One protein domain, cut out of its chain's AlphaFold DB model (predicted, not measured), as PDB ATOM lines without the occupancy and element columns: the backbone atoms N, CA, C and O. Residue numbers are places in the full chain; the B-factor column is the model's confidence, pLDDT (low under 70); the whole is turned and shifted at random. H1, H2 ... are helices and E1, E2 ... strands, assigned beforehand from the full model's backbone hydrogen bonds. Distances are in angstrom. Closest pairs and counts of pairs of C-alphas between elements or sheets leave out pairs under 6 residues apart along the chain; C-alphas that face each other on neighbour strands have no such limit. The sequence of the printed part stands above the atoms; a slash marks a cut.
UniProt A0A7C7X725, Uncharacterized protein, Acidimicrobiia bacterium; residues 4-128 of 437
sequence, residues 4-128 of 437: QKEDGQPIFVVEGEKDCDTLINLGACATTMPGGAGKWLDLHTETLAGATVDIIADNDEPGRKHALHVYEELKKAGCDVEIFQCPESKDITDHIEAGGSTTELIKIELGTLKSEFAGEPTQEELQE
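What this domain is: This is residues 4 to 128 of the 437 residues of an uncharacterized protein of Acidimicrobiia bacterium (UniProt A0A7C7X725). A small sheet of three parallel strands, order E1 E2 E3, has the long helix H3 over one face, along its strands, while H1 and H4 pack on each other beside E1 and H5 packs on H3. Residues 118 to 128, with H6, stick out as a tail. The 125 printed residues hold six named helices and three named strands, in the order E1 H1 H2 E2 H3 E3 H4 H5 H6, class mixed. The whole is compact, radius of gyration of the C-alphas 14.4 A, spans 45 by 33 by 27 A.

Where its parts are: E1 is residues 11 to 14, beginning at C-alpha 11 (148.108, 107.901, 68.440); E2 is 52 to 57, 16.3 A; E3 is 80 to 85, 17.4 A. H3 is 61 to 76, 23.2 A. H1 is 17 to 25, H2 42 to 48, H4 92 to 97, H5 110 to 116 and H6 123 to 128, ending at C-alpha 128 (136.699, 134.345, 83.842).

How they stand to each other: E1 and E2 are parallel, N 13 to O 54 2.9 A; E2 and E3 are parallel, N 55 to O 82 2.8 A. H3 is over E2 and E3 at a height of 9.1 A over the sheet. H1 only grazes the sheet with residues 19 to 24. H1 and H4 touch at a steep tilt of 58 degrees, closest C-alphas Asp 19 and Thr 93, 5.3 A. H2 and H5 only just touch H3, with 3 pairs of C-alphas within 8 A each: closest are Thr 45 and Leu 74, 5.7 A, and Leu 68 and Leu 113, 7.5 A. In the six helices every O i to N i+4 pair is within hydrogen-bond range.

The domain as a whole: The printed part has no cut. The links H1 to H2 and H4 to H5 are long. Residues 118 to 128 stand free; pLDDT is under 70 at residues 5 to 6, 8, 35 to 38 and 117 to 128.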
ATOM      1  N   GLN A   4     151.165 101.788  72.234       73.38
ATOM      2  CA  GLN A   4     151.730 102.723  71.245       73.38
ATOM      3  C   GLN A   4     152.697 103.747  71.848       73.38
ATOM      4  O   GLN A   4     153.682 104.100  71.205       73.38
ATOM      5  N   LYS A   5     152.436 104.204  73.079       67.75
ATOM      6  CA  LYS A   5     153.283 105.178  73.774       67.75
ATOM      7  C   LYS A   5     154.651 104.590  74.125       67.75
ATOM      8  O   LYS A   5     155.645 105.304  74.089       67.75
ATOM      9  N   GLU A   6     154.710 103.298  74.445       67.88
ATOM     10  CA  GLU A   6     155.968 102.585  74.713       67.88
ATOM     11  C   GLU A   6     156.746 102.296  73.418       67.88
ATOM     12  O   GLU A   6     157.974 102.350  73.414       67.88
ATOM     13  N   ASP A   7     156.028 102.062  72.316       71.44
ATOM     14  CA  ASP A   7     156.594 101.746  70.998       71.44
ATOM     15  C   ASP A   7     156.922 103.000  70.145       71.44
ATOM     16  O   ASP A   7     157.413 102.872  69.020       71.44
ATOM     17  N   GLY A   8     156.658 104.211  70.660       66.38
ATOM     18  CA  GLY A   8     156.921 105.488  69.977       66.38
ATOM     19  C   GLY A   8     156.127 105.680  68.680       66.38
ATOM     20  O   GLY A   8     156.605 106.329  67.753       66.38
ATOM     21  N   GLN A   9     154.953 105.055  68.584       79.19
ATOM     22  CA  GLN A   9     154.070 105.129  67.419       79.19
ATOM     23  C   GLN A   9     152.973 106.179  67.645       79.19
ATOM     24  O   GLN A   9     152.511 106.318  68.784       79.19
ATOM     25  N   PRO A  10     152.525 106.887  66.592       85.00
ATOM     26  CA  PRO A  10     151.526 107.935  66.733       85.00
ATOM     27  C   PRO A  10     150.176 107.368  67.184       85.00
ATOM     28  O   PRO A  10     149.761 106.277  66.775       85.00
ATOM     29  N   ILE A  11     149.498 108.125  68.040       92.19
ATOM     30  CA  ILE A  11     148.108 107.901  68.440       92.19
ATOM     31  C   ILE A  11     147.262 108.949  67.726       92.19
ATOM     32  O   ILE A  11     147.512 110.142  67.882       92.19
ATOM     33  N   PHE A  12     146.260 108.519  66.967       92.62
ATOM     34  CA  PHE A  12     145.341 109.444  66.318       92.62
ATOM     35  C   PHE A  12     144.306 109.971  67.313       92.62
ATOM     36  O   PHE A  12     143.710 109.201  68.066       92.62
ATOM     37  N   VAL A  13     144.068 111.278  67.303       94.00
ATOM     38  CA  VAL A  13     142.966 111.909  68.040       94.00
ATOM     39  C   VAL A  13     142.001 112.514  67.035       94.00
ATOM     40  O   VAL A  13     142.402 113.312  66.192       94.00
ATOM     41  N   VAL A  14     140.737 112.115  67.119       92.06
ATOM     42  CA  VAL A  14     139.667 112.541  66.203       92.06
ATOM     43  C   VAL A  14     138.461 113.060  66.981       92.06
ATOM     44  O   VAL A  14     138.298 112.732  68.159       92.06
ATOM     45  N   GLU A  15     137.614 113.865  66.342       88.12
ATOM     46  CA  GLU A  15     136.458 114.497  66.996       88.12
ATOM     47  C   GLU A  15     135.340 113.497  67.339       88.12
ATOM     48  O   GLU A  15     134.738 113.583  68.410       88.12
ATOM     49  N   GLY A  16     135.049 112.555  66.438       85.81
ATOM     50  CA  GLY A  16     133.903 111.656  66.550       85.81
ATOM     51  C   GLY A  16     134.246 110.207  66.906       85.81
ATOM     52  O   GLY A  16     135.274 109.656  66.512       85.81
ATOM     53  N   GLU A  17     133.312 109.525  67.577       89.38
ATOM     54  CA  GLU A  17     133.397 108.076  67.839       89.38
ATOM     55  C   GLU A  17     133.418 107.258  66.537       89.38
ATOM     56  O   GLU A  17     134.174 106.296  66.425       89.38
ATOM     57  N   LYS A  18     132.656 107.686  65.519       89.69
ATOM     58  CA  LYS A  18     132.612 107.034  64.197       89.69
ATOM     59  C   LYS A  18     133.983 107.056  63.509       89.69
ATOM     60  O   LYS A  18     134.419 106.046  62.961       89.69
ATOM     61  N   ASP A  19     134.667 108.192  63.562       90.06
ATOM     62  CA  ASP A  19     136.001 108.379  62.993       90.06
ATOM     63  C   ASP A  19     137.054 107.550  63.718       90.06
ATOM     64  O   ASP A  19     137.919 106.926  63.095       90.06
ATOM     65  N   CYS A  20     136.925 107.483  65.043       90.81
ATOM     66  CA  CYS A  20     137.783 106.678  65.897       90.81
ATOM     67  C   CYS A  20     137.654 105.194  65.532       90.81
ATOM     68  O   CYS A  20     138.656 104.530  65.253       90.81
ATOM     69  N   ASP A  21     136.421 104.692  65.430       91.44
ATOM     70  CA  ASP A  21     136.140 103.313  65.025       91.44
ATOM     71  C   ASP A  21     136.653 103.008  63.610       91.44
ATOM     72  O   ASP A  21     137.213 101.933  63.369       91.44
ATOM     73  N   THR A  22     136.516 103.945  62.668       91.50
ATOM     74  CA  THR A  22     137.022 103.783  61.296       91.50
ATOM     75  C   THR A  22     138.537 103.582  61.273       91.50
ATOM     76  O   THR A  22     139.028 102.646  60.635       91.50
ATOM     77  N   LEU A  23     139.292 104.395  62.016       89.94
ATOM     78  CA  LEU A  23     140.749 104.266  62.114       89.94
ATOM     79  C   LEU A  23     141.179 102.980  62.830       89.94
ATOM     80  O   LEU A  23     142.113 102.307  62.384       89.94
ATOM     81  N   ILE A  24     140.470 102.595  63.895       90.44
ATOM     82  CA  ILE A  24     140.714 101.336  64.613       90.44
ATOM     83  C   ILE A  24     140.502 100.132  63.686       90.44
ATOM     84  O   ILE A  24     141.318  99.207  63.676       90.44
ATOM     85  N   ASN A  25     139.460 100.154  62.852       89.31
ATOM     86  CA  ASN A  25     139.183  99.092  61.880       89.31
ATOM     87  C   ASN A  25     140.266  98.967  60.793       89.31
ATOM     88  O   ASN A  25     140.467  97.880  60.250       89.31
ATOM     89  N   LEU A  26     140.998 100.048  60.509       86.25
ATOM     90  CA  LEU A  26     142.169 100.049  59.624       86.25
ATOM     91  C   LEU A  26     143.462  99.592  60.324       86.25
ATOM     92  O   LEU A  26     144.510  99.495  59.686       86.25
ATOM     93  N   GLY A  27     143.400  99.278  61.621       84.19
ATOM     94  CA  GLY A  27     144.536  98.833  62.427       84.19
ATOM     95  C   GLY A  27     145.371  99.966  63.026       84.19
ATOM     96  O   GLY A  27     146.444  99.695  63.571       84.19
ATOM     97  N   ALA A  28     144.906 101.215  62.943       86.44
ATOM     98  CA  ALA A  28     145.523 102.339  63.635       86.44
ATOM     99  C   ALA A  28     145.076 102.387  65.106       86.44
ATOM    100  O   ALA A  28     144.061 101.806  65.488       86.44
ATOM    101  N   CYS A  29     145.828 103.088  65.950       90.12
ATOM    102  CA  CYS A  29     145.351 103.434  67.284       90.12
ATOM    103  C   CYS A  29     144.788 104.835  67.249       90.12
ATOM    104  O   CYS A  29     145.520 105.783  66.973       90.12
ATOM    105  N   ALA A  30     143.492 104.928  67.507       90.88
ATOM    106  CA  ALA A  30     142.776 106.179  67.586       90.88
ATOM    107  C   ALA A  30     142.039 106.273  68.921       90.88
ATOM    108  O   ALA A  30     141.680 105.259  69.525       90.88
ATOM    109  N   THR A  31     141.831 107.500  69.375       91.06
ATOM    110  CA  THR A  31     140.966 107.819  70.503       91.06
ATOM    111  C   THR A  31     140.175 109.082  70.196       91.06
ATOM    112  O   THR A  31     140.558 109.896  69.357       91.06
ATOM    113  N   THR A  32     139.074 109.260  70.911       89.56
ATOM    114  CA  THR A  32     138.263 110.476  70.878       89.56
ATOM    115  C   THR A  32     137.787 110.816  72.292       89.56
ATOM    116  O   THR A  32     138.021 110.048  73.232       89.56
ATOM    117  N   MET A  33     137.149 111.971  72.454       83.88
ATOM    118  CA  MET A  33     136.473 112.376  73.679       83.88
ATOM    119  C   MET A  33     134.969 112.074  73.573       83.88
ATOM    120  O   MET A  33     134.368 112.222  72.507       83.88
ATOM    121  N   PRO A  34     134.310 111.657  74.666       71.81
ATOM    122  CA  PRO A  34     132.880 111.396  74.633       71.81
ATOM    123  C   PRO A  34     132.093 112.690  74.382       71.81
ATOM    124  O   PRO A  34     132.136 113.639  75.168       71.81
ATOM    125  N   GLY A  35     131.297 112.696  73.312       65.38
ATOM    126  CA  GLY A  35     130.341 113.765  73.019       65.38
ATOM    127  C   GLY A  35     130.823 114.903  72.111       65.38
ATOM    128  O   GLY A  35     130.121 115.920  72.104       65.38
ATOM    129  N   GLY A  36     131.921 114.718  71.366       65.06
ATOM    130  CA  GLY A  36     132.349 115.559  70.232       65.06
ATOM    131  C   GLY A  36     133.116 116.839  70.590       65.06
ATOM    132  O   GLY A  36     133.509 117.039  71.745       65.06
ATOM    133  N   ALA A  37     133.303 117.719  69.592       59.84
ATOM    134  CA  ALA A  37     134.047 118.972  69.733       59.84
ATOM    135  C   ALA A  37     133.590 119.826  70.928       59.84
ATOM    136  O   ALA A  37     132.402 119.976  71.221       59.84
ATOM    137  N   GLY A  38     134.570 120.420  71.613       60.62
ATOM    138  CA  GLY A  38     134.362 121.333  72.744       60.62
ATOM    139  C   GLY A  38     134.224 120.667  74.119       60.62
ATOM    140  O   GLY A  38     133.977 121.366  75.094       60.62
ATOM    141  N   LYS A  39     134.393 119.339  74.231       75.25
ATOM    142  CA  LYS A  39     134.304 118.597  75.510       75.25
ATOM    143  C   LYS A  39     135.615 117.948  75.953       75.25
ATOM    144  O   LYS A  39     135.613 116.931  76.648       75.25
ATOM    145  N   TRP A  40     136.743 118.511  75.530       82.00
ATOM    146  CA  TRP A  40     138.047 118.046  75.989       82.00
ATOM    147  C   TRP A  40     138.246 118.448  77.455       82.00
ATOM    148  O   TRP A  40     138.120 119.614  77.802       82.00
ATOM    149  N   LEU A  41     138.512 117.469  78.313       82.88
ATOM    150  CA  LEU A  41     138.772 117.661  79.750       82.88
ATOM    151  C   LEU A  41     140.203 117.240  80.091       82.88
ATOM    152  O   LEU A  41     140.728 116.333  79.440       82.88
ATOM    153  N   ASP A  42     140.757 117.771  81.180       79.50
ATOM    154  CA  ASP A  42     142.115 117.486  81.675       79.50
ATOM    155  C   ASP A  42     142.452 115.991  81.741       79.50
ATOM    156  O   ASP A  42     143.538 115.568  81.345       79.50
ATOM    157  N   LEU A  43     141.493 115.154  82.147       83.12
ATOM    158  CA  LEU A  43     141.662 113.699  82.225       83.12
ATOM    159  C   LEU A  43     142.078 113.061  80.879       83.12
ATOM    160  O   LEU A  43     142.832 112.080  80.848       83.12
ATOM    161  N   HIS A  44     141.598 113.599  79.755       86.62
ATOM    162  CA  HIS A  44     141.954 113.117  78.415       86.62
ATOM    163  C   HIS A  44     143.406 113.477  78.084       86.62
ATOM    164  O   HIS A  44     144.163 112.628  77.606       86.62
ATOM    165  N   THR A  45     143.814 114.704  78.420       87.62
ATOM    166  CA  THR A  45     145.194 115.183  78.298       87.62
ATOM    167  C   THR A  45     146.150 114.333  79.138       87.62
ATOM    168  O   THR A  45     147.154 113.838  78.622       87.62
ATOM    169  N   GLU A  46     145.821 114.078  80.408       86.00
ATOM    170  CA  GLU A  46     146.638 113.265  81.322       86.00
ATOM    171  C   GLU A  46     146.883 111.846  80.792       86.00
ATOM    172  O   GLU A  46     147.979 111.294  80.926       86.00
ATOM    173  N   THR A  47     145.878 111.258  80.139       85.38
ATOM    174  CA  THR A  47     145.969 109.903  79.577       85.38
ATOM    175  C   THR A  47     147.000 109.818  78.442       85.38
ATOM    176  O   THR A  47     147.651 108.781  78.263       85.38
ATOM    177  N   LEU A  48     147.190 110.915  77.704       88.19
ATOM    178  CA  LEU A  48     148.078 111.006  76.544       88.19
ATOM    179  C   LEU A  48     149.430 111.670  76.850       88.19
ATOM    180  O   LEU A  48     150.343 111.541  76.041       88.19
ATOM    181  N   ALA A  49     149.595 112.301  78.016       87.62
ATOM    182  CA  ALA A  49     150.772 113.090  78.399       87.62
ATOM    183  C   ALA A  49     152.119 112.428  78.039       87.62
ATOM    184  O   ALA A  49     152.424 111.328  78.504       87.62
ATOM    185  N   GLY A  50     152.944 113.090  77.226       83.44
ATOM    186  CA  GLY A  50     154.245 112.586  76.767       83.44
ATOM    187  C   GLY A  50     154.200 111.534  75.646       83.44
ATOM    188  O   GLY A  50     155.202 110.855  75.433       83.44
ATOM    189  N   ALA A  51     153.064 111.337  74.972       89.19
ATOM    190  CA  ALA A  51     152.965 110.506  73.768       89.19
ATOM    191  C   ALA A  51     153.209 111.316  72.478       89.19
ATOM    192  O   ALA A  51     153.241 112.546  72.502       89.19
ATOM    193  N   THR A  52     153.347 110.615  71.349       90.94
ATOM    194  CA  THR A  52     153.262 111.200  70.002       90.94
ATOM    195  C   THR A  52     151.816 111.106  69.520       90.94
ATOM    196  O   THR A  52     151.243 110.014  69.513       90.94
ATOM    197  N   VAL A  53     151.215 112.239  69.163       93.38
ATOM    198  CA  VAL A  53     149.784 112.371  68.881       93.38
ATOM    199  C   VAL A  53     149.552 113.104  67.561       93.38
ATOM    200  O   VAL A  53     149.997 114.236  67.393       93.38
ATOM    201  N   ASP A  54     148.780 112.490  66.671       94.00
ATOM    202  CA  ASP A  54     148.352 113.097  65.410       94.00
ATOM    203  C   ASP A  54     146.859 113.430  65.500       94.00
ATOM    204  O   ASP A  54     146.007 112.543  65.564       94.00
ATOM    205  N   ILE A  55     146.525 114.716  65.532       94.19
ATOM    206  CA  ILE A  55     145.135 115.180  65.583       94.19
ATOM    207  C   ILE A  55     144.606 115.259  64.151       94.19
ATOM    208  O   ILE A  55     145.217 115.929  63.322       94.19
ATOM    209  N   ILE A  56     143.471 114.626  63.851       93.44
ATOM    210  CA  ILE A  56     142.770 114.810  62.572       93.44
ATOM    211  C   ILE A  56     141.550 115.686  62.835       93.44
ATOM    212  O   ILE A  56     140.624 115.272  63.529       93.44
ATOM    213  N   ALA A  57     141.587 116.907  62.309       91.50
ATOM    214  CA  ALA A  57     140.509 117.875  62.432       91.50
ATOM    215  C   ALA A  57     139.432 117.638  61.366       91.50
ATOM    216  O   ALA A  57     139.756 117.382  60.199       91.50
ATOM    217  N   ASP A  58     138.171 117.810  61.753       90.56
ATOM    218  CA  ASP A  58     137.068 117.939  60.807       90.56
ATOM    219  C   ASP A  58     137.251 119.210  59.962       90.56
ATOM    220  O   ASP A  58     137.747 120.246  60.418       90.56
ATOM    221  N   ASN A  59     136.836 119.140  58.697       87.19
ATOM    222  CA  ASN A  59     136.927 120.232  57.729       87.19
ATOM    223  C   ASN A  59     135.801 121.268  57.898       87.19
ATOM    224  O   ASN A  59     135.199 121.730  56.926       87.19
ATOM    225  N   ASP A  60     135.527 121.660  59.136       84.31
ATOM    226  CA  ASP A  60     134.646 122.768  59.476       84.31
ATOM    227  C   ASP A  60     135.243 123.657  60.579       84.31
ATOM    228  O   ASP A  60     136.292 123.380  61.163       84.31
ATOM    229  N   GLU A  61     134.623 124.816  60.790       80.81
ATOM    230  CA  GLU A  61     135.121 125.822  61.729       80.81
ATOM    231  C   GLU A  61     135.142 125.318  63.192       80.81
ATOM    232  O   GLU A  61     136.179 125.484  63.847       80.81
ATOM    233  N   PRO A  62     134.087 124.647  63.715       80.94
ATOM    234  CA  PRO A  62     134.124 124.036  65.047       80.94
ATOM    235  C   PRO A  62     135.213 122.968  65.207       80.94
ATOM    236  O   PRO A  62     135.930 122.994  66.212       80.94
ATOM    237  N   GLY A  63     135.381 122.082  64.220       83.56
ATOM    238  CA  GLY A  63     136.374 121.011  64.250       83.56
ATOM    239  C   GLY A  63     137.806 121.539  64.282       83.56
ATOM    240  O   GLY A  63     138.632 121.093  65.084       83.56
ATOM    241  N   ARG A  64     138.097 122.586  63.500       86.81
ATOM    242  CA  ARG A  64     139.406 123.262  63.526       86.81
ATOM    243  C   ARG A  64     139.677 123.978  64.848       86.81
ATOM    244  O   ARG A  64     140.782 123.858  65.381       86.81
ATOM    245  N   LYS A  65     138.689 124.692  65.404       82.81
ATOM    246  CA  LYS A  65     138.827 125.358  66.713       82.81
ATOM    247  C   LYS A  65     139.070 124.336  67.825       82.81
ATOM    248  O   LYS A  65     139.920 124.544  68.690       82.81
ATOM    249  N   HIS A  66     138.368 123.209  67.775       85.25
ATOM    250  CA  HIS A  66     138.553 122.117  68.718       85.25
ATOM    251  C   HIS A  66     139.948 121.485  68.612       85.25
ATOM    252  O   HIS A  66     140.626 121.344  69.630       85.25
ATOM    253  N   ALA A  67     140.415 121.181  67.399       89.25
ATOM    254  CA  ALA A  67     141.756 120.644  67.175       89.25
ATOM    255  C   ALA A  67     142.859 121.579  67.701       89.25
ATOM    256  O   ALA A  67     143.846 121.103  68.265       89.25
ATOM    257  N   LEU A  68     142.679 122.903  67.579       88.31
ATOM    258  CA  LEU A  68     143.605 123.889  68.142       88.31
ATOM    259  C   LEU A  68     143.665 123.816  69.673       88.31
ATOM    260  O   LEU A  68     144.754 123.771  70.236       88.31
ATOM    261  N   HIS A  69     142.509 123.769  70.335       85.81
ATOM    262  CA  HIS A  69     142.436 123.653  71.792       85.81
ATOM    263  C   HIS A  69     143.101 122.357  72.295       85.81
ATOM    264  O   HIS A  69     143.960 122.397  73.175       85.81
ATOM    265  N   VAL A  70     142.786 121.213  71.675       88.62
ATOM    266  CA  VAL A  70     143.381 119.909  72.028       88.62
ATOM    267  C   VAL A  70     144.898 119.905  71.810       88.62
ATOM    268  O   VAL A  70     145.645 119.371  72.632       88.62
ATOM    269  N   TYR A  71     145.371 120.530  70.729       90.75
ATOM    270  CA  TYR A  71     146.799 120.682  70.458       90.75
ATOM    271  C   TYR A  71     147.525 121.425  71.585       90.75
ATOM    272  O   TYR A  71     148.594 120.990  72.018       90.75
ATOM    273  N   GLU A  72     146.966 122.541  72.062       88.50
ATOM    274  CA  GLU A  72     147.597 123.356  73.103       88.50
ATOM    275  C   GLU A  72     147.671 122.619  74.442       88.50
ATOM    276  O   GLU A  72     148.734 122.610  75.069       88.50
ATOM    277  N   GLU A  73     146.608 121.916  74.830       88.50
ATOM    278  CA  GLU A  73     146.588 121.107  76.052       88.50
ATOM    279  C   GLU A  73     147.585 119.940  76.000       88.50
ATOM    280  O   GLU A  73     148.377 119.732  76.926       88.50
ATOM    281  N   LEU A  74     147.647 119.216  74.879       90.44
ATOM    282  CA  LEU A  74     148.601 118.117  74.717       90.44
ATOM    283  C   LEU A  74     150.054 118.607  74.654       90.44
ATOM    284  O   LEU A  74     150.949 117.949  75.194       90.44
ATOM    285  N   LYS A  75     150.317 119.779  74.057       89.38
ATOM    286  CA  LYS A  75     151.653 120.392  74.086       89.38
ATOM    287  C   LYS A  75     152.071 120.795  75.499       89.38
ATOM    288  O   LYS A  75     153.216 120.525  75.867       89.38
ATOM    289  N   LYS A  76     151.170 121.369  76.309       87.31
ATOM    290  CA  LYS A  76     151.436 121.666  77.733       87.31
ATOM    291  C   LYS A  76     151.779 120.396  78.521       87.31
ATOM    292  O   LYS A  76     152.674 120.420  79.361       87.31
ATOM    293  N   ALA A  77     151.142 119.273  78.189       87.81
ATOM    294  CA  ALA A  77     151.409 117.965  78.787       87.81
ATOM    295  C   ALA A  77     152.673 117.254  78.253       87.81
ATOM    296  O   ALA A  77     152.931 116.096  78.597       87.81
ATOM    297  N   GLY A  78     153.476 117.928  77.423       87.62
ATOM    298  CA  GLY A  78     154.751 117.419  76.920       87.62
ATOM    299  C   GLY A  78     154.633 116.401  75.785       87.62
ATOM    300  O   GLY A  78     155.588 115.665  75.542       87.62
ATOM    301  N   CYS A  79     153.488 116.325  75.102       89.25
ATOM    302  CA  CYS A  79     153.318 115.467  73.931       89.25
ATOM    303  C   CYS A  79     154.044 116.028  72.697       89.25
ATOM    304  O   CYS A  79     154.174 117.245  72.509       89.25
ATOM    305  N   ASP A  80     154.454 115.132  71.801       89.81
ATOM    306  CA  ASP A  80     154.755 115.517  70.426       89.81
ATOM    307  C   ASP A  80     153.453 115.487  69.626       89.81
ATOM    308  O   ASP A  80     152.761 114.478  69.652       89.81
ATOM    309  N   VAL A  81     153.069 116.604  69.011       93.12
ATOM    310  CA  VAL A  81     151.709 116.779  68.481       93.12
ATOM    311  C   VAL A  81     151.766 117.443  67.121       93.12
ATOM    312  O   VAL A  81     152.411 118.490  66.986       93.12
ATOM    313  N   GLU A  82     151.057 116.868  66.155       92.25
ATOM    314  CA  GLU A  82     150.822 117.430  64.825       92.25
ATOM    315  C   GLU A  82     149.318 117.445  64.504       92.25
ATOM    316  O   GLU A  82     148.550 116.663  65.063       92.25
ATOM    317  N   ILE A  83     148.884 118.365  63.633       93.12
ATOM    318  CA  ILE A  83     147.482 118.484  63.204       93.12
ATOM    319  C   ILE A  83     147.395 118.208  61.706       93.12
ATOM    320  O   ILE A  83     148.164 118.758  60.913       93.12
ATOM    321  N   PHE A  84     146.423 117.395  61.323       92.81
ATOM    322  CA  PHE A  84     146.116 116.997  59.963       92.81
ATOM    323  C   PHE A  84     144.646 117.273  59.641       92.81
ATOM    324  O   PHE A  84     143.801 117.331  60.529       92.81
ATOM    325  N   GLN A  85     144.338 117.403  58.354       92.50
ATOM    326  CA  GLN A  85     142.972 117.442  57.831       92.50
ATOM    327  C   GLN A  85     142.859 116.605  56.557       92.50
ATOM    328  O   GLN A  85     143.852 116.348  55.864       92.50
ATOM    329  N   CYS A  86     141.633 116.216  56.217       89.75
ATOM    330  CA  CYS A  86     141.348 115.569  54.942       89.75
ATOM    331  C   CYS A  86     141.457 116.585  53.781       89.75
ATOM    332  O   CYS A  86     141.170 117.765  53.978       89.75
ATOM    333  N   PRO A  87     141.854 116.174  52.562       84.69
ATOM    334  CA  PRO A  87     141.967 117.095  51.427       84.69
ATOM    335  C   PRO A  87     140.640 117.722  50.981       84.69
ATOM    336  O   PRO A  87     140.588 118.918  50.704       84.69
ATOM    337  N   GLU A  88     139.584 116.907  50.887       84.06
ATOM    338  CA  GLU A  88     138.284 117.316  50.328       84.06
ATOM    339  C   GLU A  88     137.087 116.864  51.180       84.06
ATOM    340  O   GLU A  88     136.069 117.553  51.215       84.06
ATOM    341  N   SER A  89     137.194 115.727  51.877       87.44
ATOM    342  CA  SER A  89     136.111 115.173  52.700       87.44
ATOM    343  C   SER A  89     135.912 115.929  54.010       87.44
ATOM    344  O   SER A  89     136.841 116.560  54.515       87.44
ATOM    345  N   LYS A  90     134.697 115.848  54.567       86.19
ATOM    346  CA  LYS A  90     134.347 116.516  55.823       86.19
ATOM    347  C   LYS A  90     135.135 115.943  57.006       86.19
ATOM    348  O   LYS A  90     135.748 116.705  57.741       86.19
ATOM    349  N   ASP A  91     135.125 114.625  57.149       89.31
ATOM    350  CA  ASP A  91     135.788 113.895  58.226       89.31
ATOM    351  C   ASP A  91     136.616 112.725  57.658       89.31
ATOM    352  O   ASP A  91     136.638 112.468  56.444       89.31
ATOM    353  N   ILE A  92     137.363 112.042  58.530       90.69
ATOM    354  CA  ILE A  92     138.222 110.924  58.118       90.69
ATOM    355  C   ILE A  92     137.399 109.730  57.639       90.69
ATOM    356  O   ILE A  92     137.838 109.021  56.732       90.69
ATOM    357  N   THR A  93     136.206 109.507  58.192       90.00
ATOM    358  CA  THR A  93     135.352 108.412  57.735       90.00
ATOM    359  C   THR A  93     134.930 108.614  56.283       90.00
ATOM    360  O   THR A  93     135.109 107.710  55.465       90.00
ATOM    361  N   ASP A  94     134.465 109.811  55.936       89.12
ATOM    362  CA  ASP A  94     134.078 110.181  54.575       89.12
ATOM    363  C   ASP A  94     135.269 110.097  53.601       89.12
ATOM    364  O   ASP A  94     135.111 109.702  52.443       89.12
ATOM    365  N   HIS A  95     136.485 110.437  54.048       90.19
ATOM    366  CA  HIS A  95     137.715 110.292  53.250       90.19
ATOM    367  C   HIS A  95     138.030 108.828  52.920       90.19
ATOM    368  O   HIS A  95     138.312 108.495  51.768       90.19
ATOM    369  N   ILE A  96     137.935 107.936  53.908       89.81
ATOM    370  CA  ILE A  96     138.176 106.501  53.711       89.81
ATOM    371  C   ILE A  96     137.068 105.862  52.860       89.81
ATOM    372  O   ILE A  96     137.362 105.060  51.971       89.81
ATOM    373  N   GLU A  97     135.800 106.224  53.075       88.75
ATOM    374  CA  GLU A  97     134.668 105.720  52.282       88.75
ATOM    375  C   GLU A  97     134.749 106.152  50.806       88.75
ATOM    376  O   GLU A  97     134.355 105.395  49.914       88.75
ATOM    377  N   ALA A  98     135.332 107.322  50.529       86.31
ATOM    378  CA  ALA A  98     135.633 107.791  49.177       86.31
ATOM    379  C   ALA A  98     136.839 107.080  48.519       86.31
ATOM    380  O   ALA A  98     137.145 107.337  47.352       86.31
ATOM    381  N   GLY A  99     137.499 106.159  49.230       86.19
ATOM    382  CA  GLY A  99     138.655 105.394  48.757       86.19
ATOM    383  C   GLY A  99     140.012 106.033  49.056       86.19
ATOM    384  O   GLY A  99     141.019 105.559  48.527       86.19
ATOM    385  N   GLY A 100     140.046 107.087  49.876       85.62
ATOM    386  CA  GLY A 100     141.275 107.725  50.336       85.62
ATOM    387  C   GLY A 100     142.010 106.914  51.407       85.62
ATOM    388  O   GLY A 100     141.510 105.913  51.928       85.62
ATOM    389  N   SER A 101     143.224 107.346  51.753       86.44
ATOM    390  CA  SER A 101     144.027 106.737  52.826       86.44
ATOM    391  C   SER A 101     144.556 107.757  53.835       86.44
ATOM    392  O   SER A 101     144.659 108.947  53.541       86.44
ATOM    393  N   THR A 102     144.973 107.289  55.014       82.75
ATOM    394  CA  THR A 102     145.595 108.134  56.054       82.75
ATOM    395  C   THR A 102     146.929 108.751  55.621       82.75
ATOM    396  O   THR A 102     147.377 109.721  56.221       82.75
ATOM    397  N   THR A 103     147.560 108.238  54.558       84.06
ATOM    398  CA  THR A 103     148.802 108.809  54.002       84.06
ATOM    399  C   THR A 103     148.574 110.041  53.126       84.06
ATOM    400  O   THR A 103     149.529 110.729  52.775       84.06
ATOM    401  N   GLU A 104     147.320 110.326  52.776       85.50
ATOM    402  CA  GLU A 104     146.922 111.456  51.927       85.50
ATOM    403  C   GLU A 104     146.463 112.671  52.744       85.50
ATOM    404  O   GLU A 104     146.053 113.681  52.173       85.50
ATOM    405  N   LEU A 105     146.522 112.582  54.076       89.19
ATOM    406  CA  LEU A 105     146.154 113.676  54.961       89.19
ATOM    407  C   LEU A 105     147.123 114.847  54.822       89.19
ATOM    408  O   LEU A 105     148.339 114.685  54.698       89.19
ATOM    409  N   ILE A 106     146.564 116.052  54.865       89.50
ATOM    410  CA  ILE A 106     147.321 117.287  54.712       89.50
ATOM    411  C   ILE A 106     147.632 117.818  56.101       89.50
ATOM    412  O   ILE A 106     146.726 118.112  56.879       89.50
ATOM    413  N   LYS A 107     148.922 117.962  56.400       89.75
ATOM    414  CA  LYS A 107     149.373 118.613  57.627       89.75
ATOM    415  C   LYS A 107     148.965 120.081  57.615       89.75
ATOM    416  O   LYS A 107     149.225 120.789  56.640       89.75
ATOM    417  N   ILE A 108     148.364 120.537  58.707       86.88
ATOM    418  CA  ILE A 108     148.000 121.936  58.871       86.88
ATOM    419  C   ILE A 108     149.135 122.681  59.570       86.88
ATOM    420  O   ILE A 108     149.577 122.308  60.658       86.88
ATOM    421  N   GLU A 109     149.609 123.756  58.947       84.31
ATOM    422  CA  GLU A 109     150.604 124.638  59.550       84.31
ATOM    423  C   GLU A 109     149.975 125.439  60.697       84.31
ATOM    424  O   GLU A 109     149.016 126.191  60.500       84.31
ATOM    425  N   LEU A 110     150.543 125.311  61.900       79.31
ATOM    426  CA  LEU A 110     149.984 125.901  63.121       79.31
ATOM    427  C   LEU A 110     149.839 127.426  63.029       79.31
ATOM    428  O   LEU A 110     148.894 127.996  63.565       79.31
ATOM    429  N   GLY A 111     150.770 128.091  62.335       72.06
ATOM    430  CA  GLY A 111     150.716 129.537  62.110       72.06
ATOM    431  C   GLY A 111     149.478 129.967  61.318       72.06
ATOM    432  O   GLY A 111     148.886 130.994  61.636       72.06
ATOM    433  N   THR A 112     149.049 129.153  60.348       74.75
ATOM    434  CA  THR A 112     147.832 129.386  59.559       74.75
ATOM    435  C   THR A 112     146.596 129.205  60.430       74.75
ATOM    436  O   THR A 112     145.764 130.106  60.497       74.75
ATOM    437  N   LEU A 113     146.524 128.098  61.175       76.19
ATOM    438  CA  LEU A 113     145.372 127.792  62.027       76.19
ATOM    439  C   LEU A 113     145.197 128.835  63.144       76.19
ATOM    440  O   LEU A 113     144.096 129.314  63.384       76.19
ATOM    441  N   LYS A 114     146.298 129.271  63.773       77.56
ATOM    442  CA  LYS A 114     146.273 130.356  64.763       77.56
ATOM    443  C   LYS A 114     145.835 131.684  64.160       77.56
ATOM    444  O   LYS A 114     145.133 132.424  64.829       77.56
ATOM    445  N   SER A 115     146.218 131.987  62.918       72.44
ATOM    446  CA  SER A 115     145.790 133.220  62.246       72.44
ATOM    447  C   SER A 115     144.314 133.213  61.834       72.44
ATOM    448  O   SER A 115     143.697 134.272  61.849       72.44
ATOM    449  N   GLU A 116     143.742 132.041  61.522       72.88
ATOM    450  CA  GLU A 116     142.310 131.884  61.207       72.88
ATOM    451  C   GLU A 116     141.415 132.176  62.424       72.88
ATOM    452  O   GLU A 116     140.309 132.679  62.251       72.88
ATOM    453  N   PHE A 117     141.915 131.940  63.644       66.81
ATOM    454  CA  PHE A 117     141.191 132.170  64.904       66.81
ATOM    455  C   PHE A 117     141.802 133.275  65.784       66.81
ATOM    456  O   PHE A 117     141.413 133.446  66.940       66.81
ATOM    457  N   ALA A 118     142.754 134.052  65.258       54.44
ATOM    458  CA  ALA A 118     143.331 135.198  65.953       54.44
ATOM    459  C   ALA A 118     142.388 136.403  65.853       54.44
ATOM    460  O   ALA A 118     142.565 137.272  65.000       54.44
ATOM    461  N   GLY A 119     141.399 136.468  66.746       51.56
ATOM    462  CA  GLY A 119     140.576 137.663  66.921       51.56
ATOM    463  C   GLY A 119     139.144 137.374  67.340       51.56
ATOM    464  O   GLY A 119     138.269 137.332  66.490       51.56
ATOM    465  N   GLU A 120     138.947 137.197  68.645       40.25
ATOM    466  CA  GLU A 120     137.895 137.777  69.501       40.25
ATOM    467  C   GLU A 120     137.774 136.868  70.739       40.25
ATOM    468  O   GLU A 120     137.329 135.727  70.602       40.25
ATOM    469  N   PRO A 121     138.221 137.312  71.931       39.84
ATOM    470  CA  PRO A 121     138.040 136.527  73.148       39.84
ATOM    471  C   PRO A 121     136.544 136.325  73.392       39.84
ATOM    472  O   PRO A 121     135.740 137.253  73.246       39.84
ATOM    473  N   THR A 122     136.162 135.094  73.715       45.12
ATOM    474  CA  THR A 122     134.761 134.764  73.988       45.12
ATOM    475  C   THR A 122     134.262 135.495  75.243       45.12
ATOM    476  O   THR A 122     135.026 135.730  76.172       45.12
ATOM    477  N   GLN A 123     132.975 135.874  75.290       41.78
ATOM    478  CA  GLN A 123     132.387 136.594  76.441       41.78
ATOM    479  C   GLN A 123     132.529 135.837  77.777       41.78
ATOM    480  O   GLN A 123     132.557 136.475  78.822       41.78
ATOM    481  N   GLU A 124     132.656 134.508  77.734       41.78
ATOM    482  CA  GLU A 124     132.931 133.661  78.904       41.78
ATOM    483  C   GLU A 124     134.400 133.772  79.358       41.78
ATOM    484  O   GLU A 124     134.652 133.953  80.543       41.78
ATOM    485  N   GLU A 125     135.367 133.809  78.431       42.75
ATOM    486  CA  GLU A 125     136.787 134.048  78.750       42.75
ATOM    487  C   GLU A 125     137.046 135.483  79.231       42.75
ATOM    488  O   GLU A 125     137.988 135.715  79.980       42.75
ATOM    489  N   LEU A 126     136.234 136.458  78.808       41.09
ATOM    490  CA  LEU A 126     136.298 137.828  79.329       41.09
ATOM    491  C   LEU A 126     135.795 137.905  80.775       41.09
ATOM    492  O   LEU A 126     136.358 138.664  81.548       41.09
ATOM    493  N   GLN A 127     134.787 137.114  81.155       44.38
ATOM    494  CA  GLN A 127     134.303 137.069  82.539       44.38
ATOM    495  C   GLN A 127     135.248 136.291  83.460       44.38
ATOM    496  O   GLN A 127     135.555 136.782  84.541       44.38
ATOM    497  N   GLU A 128     135.761 135.134  83.029       45.19
ATOM    498  CA  GLU A 128     136.699 134.345  83.842       45.19
ATOM    499  C   GLU A 128     138.061 135.037  83.994       45.19
ATOM    500  O   GLU A 128     138.593 135.080  85.100       45.19
TER     501      GLU A 128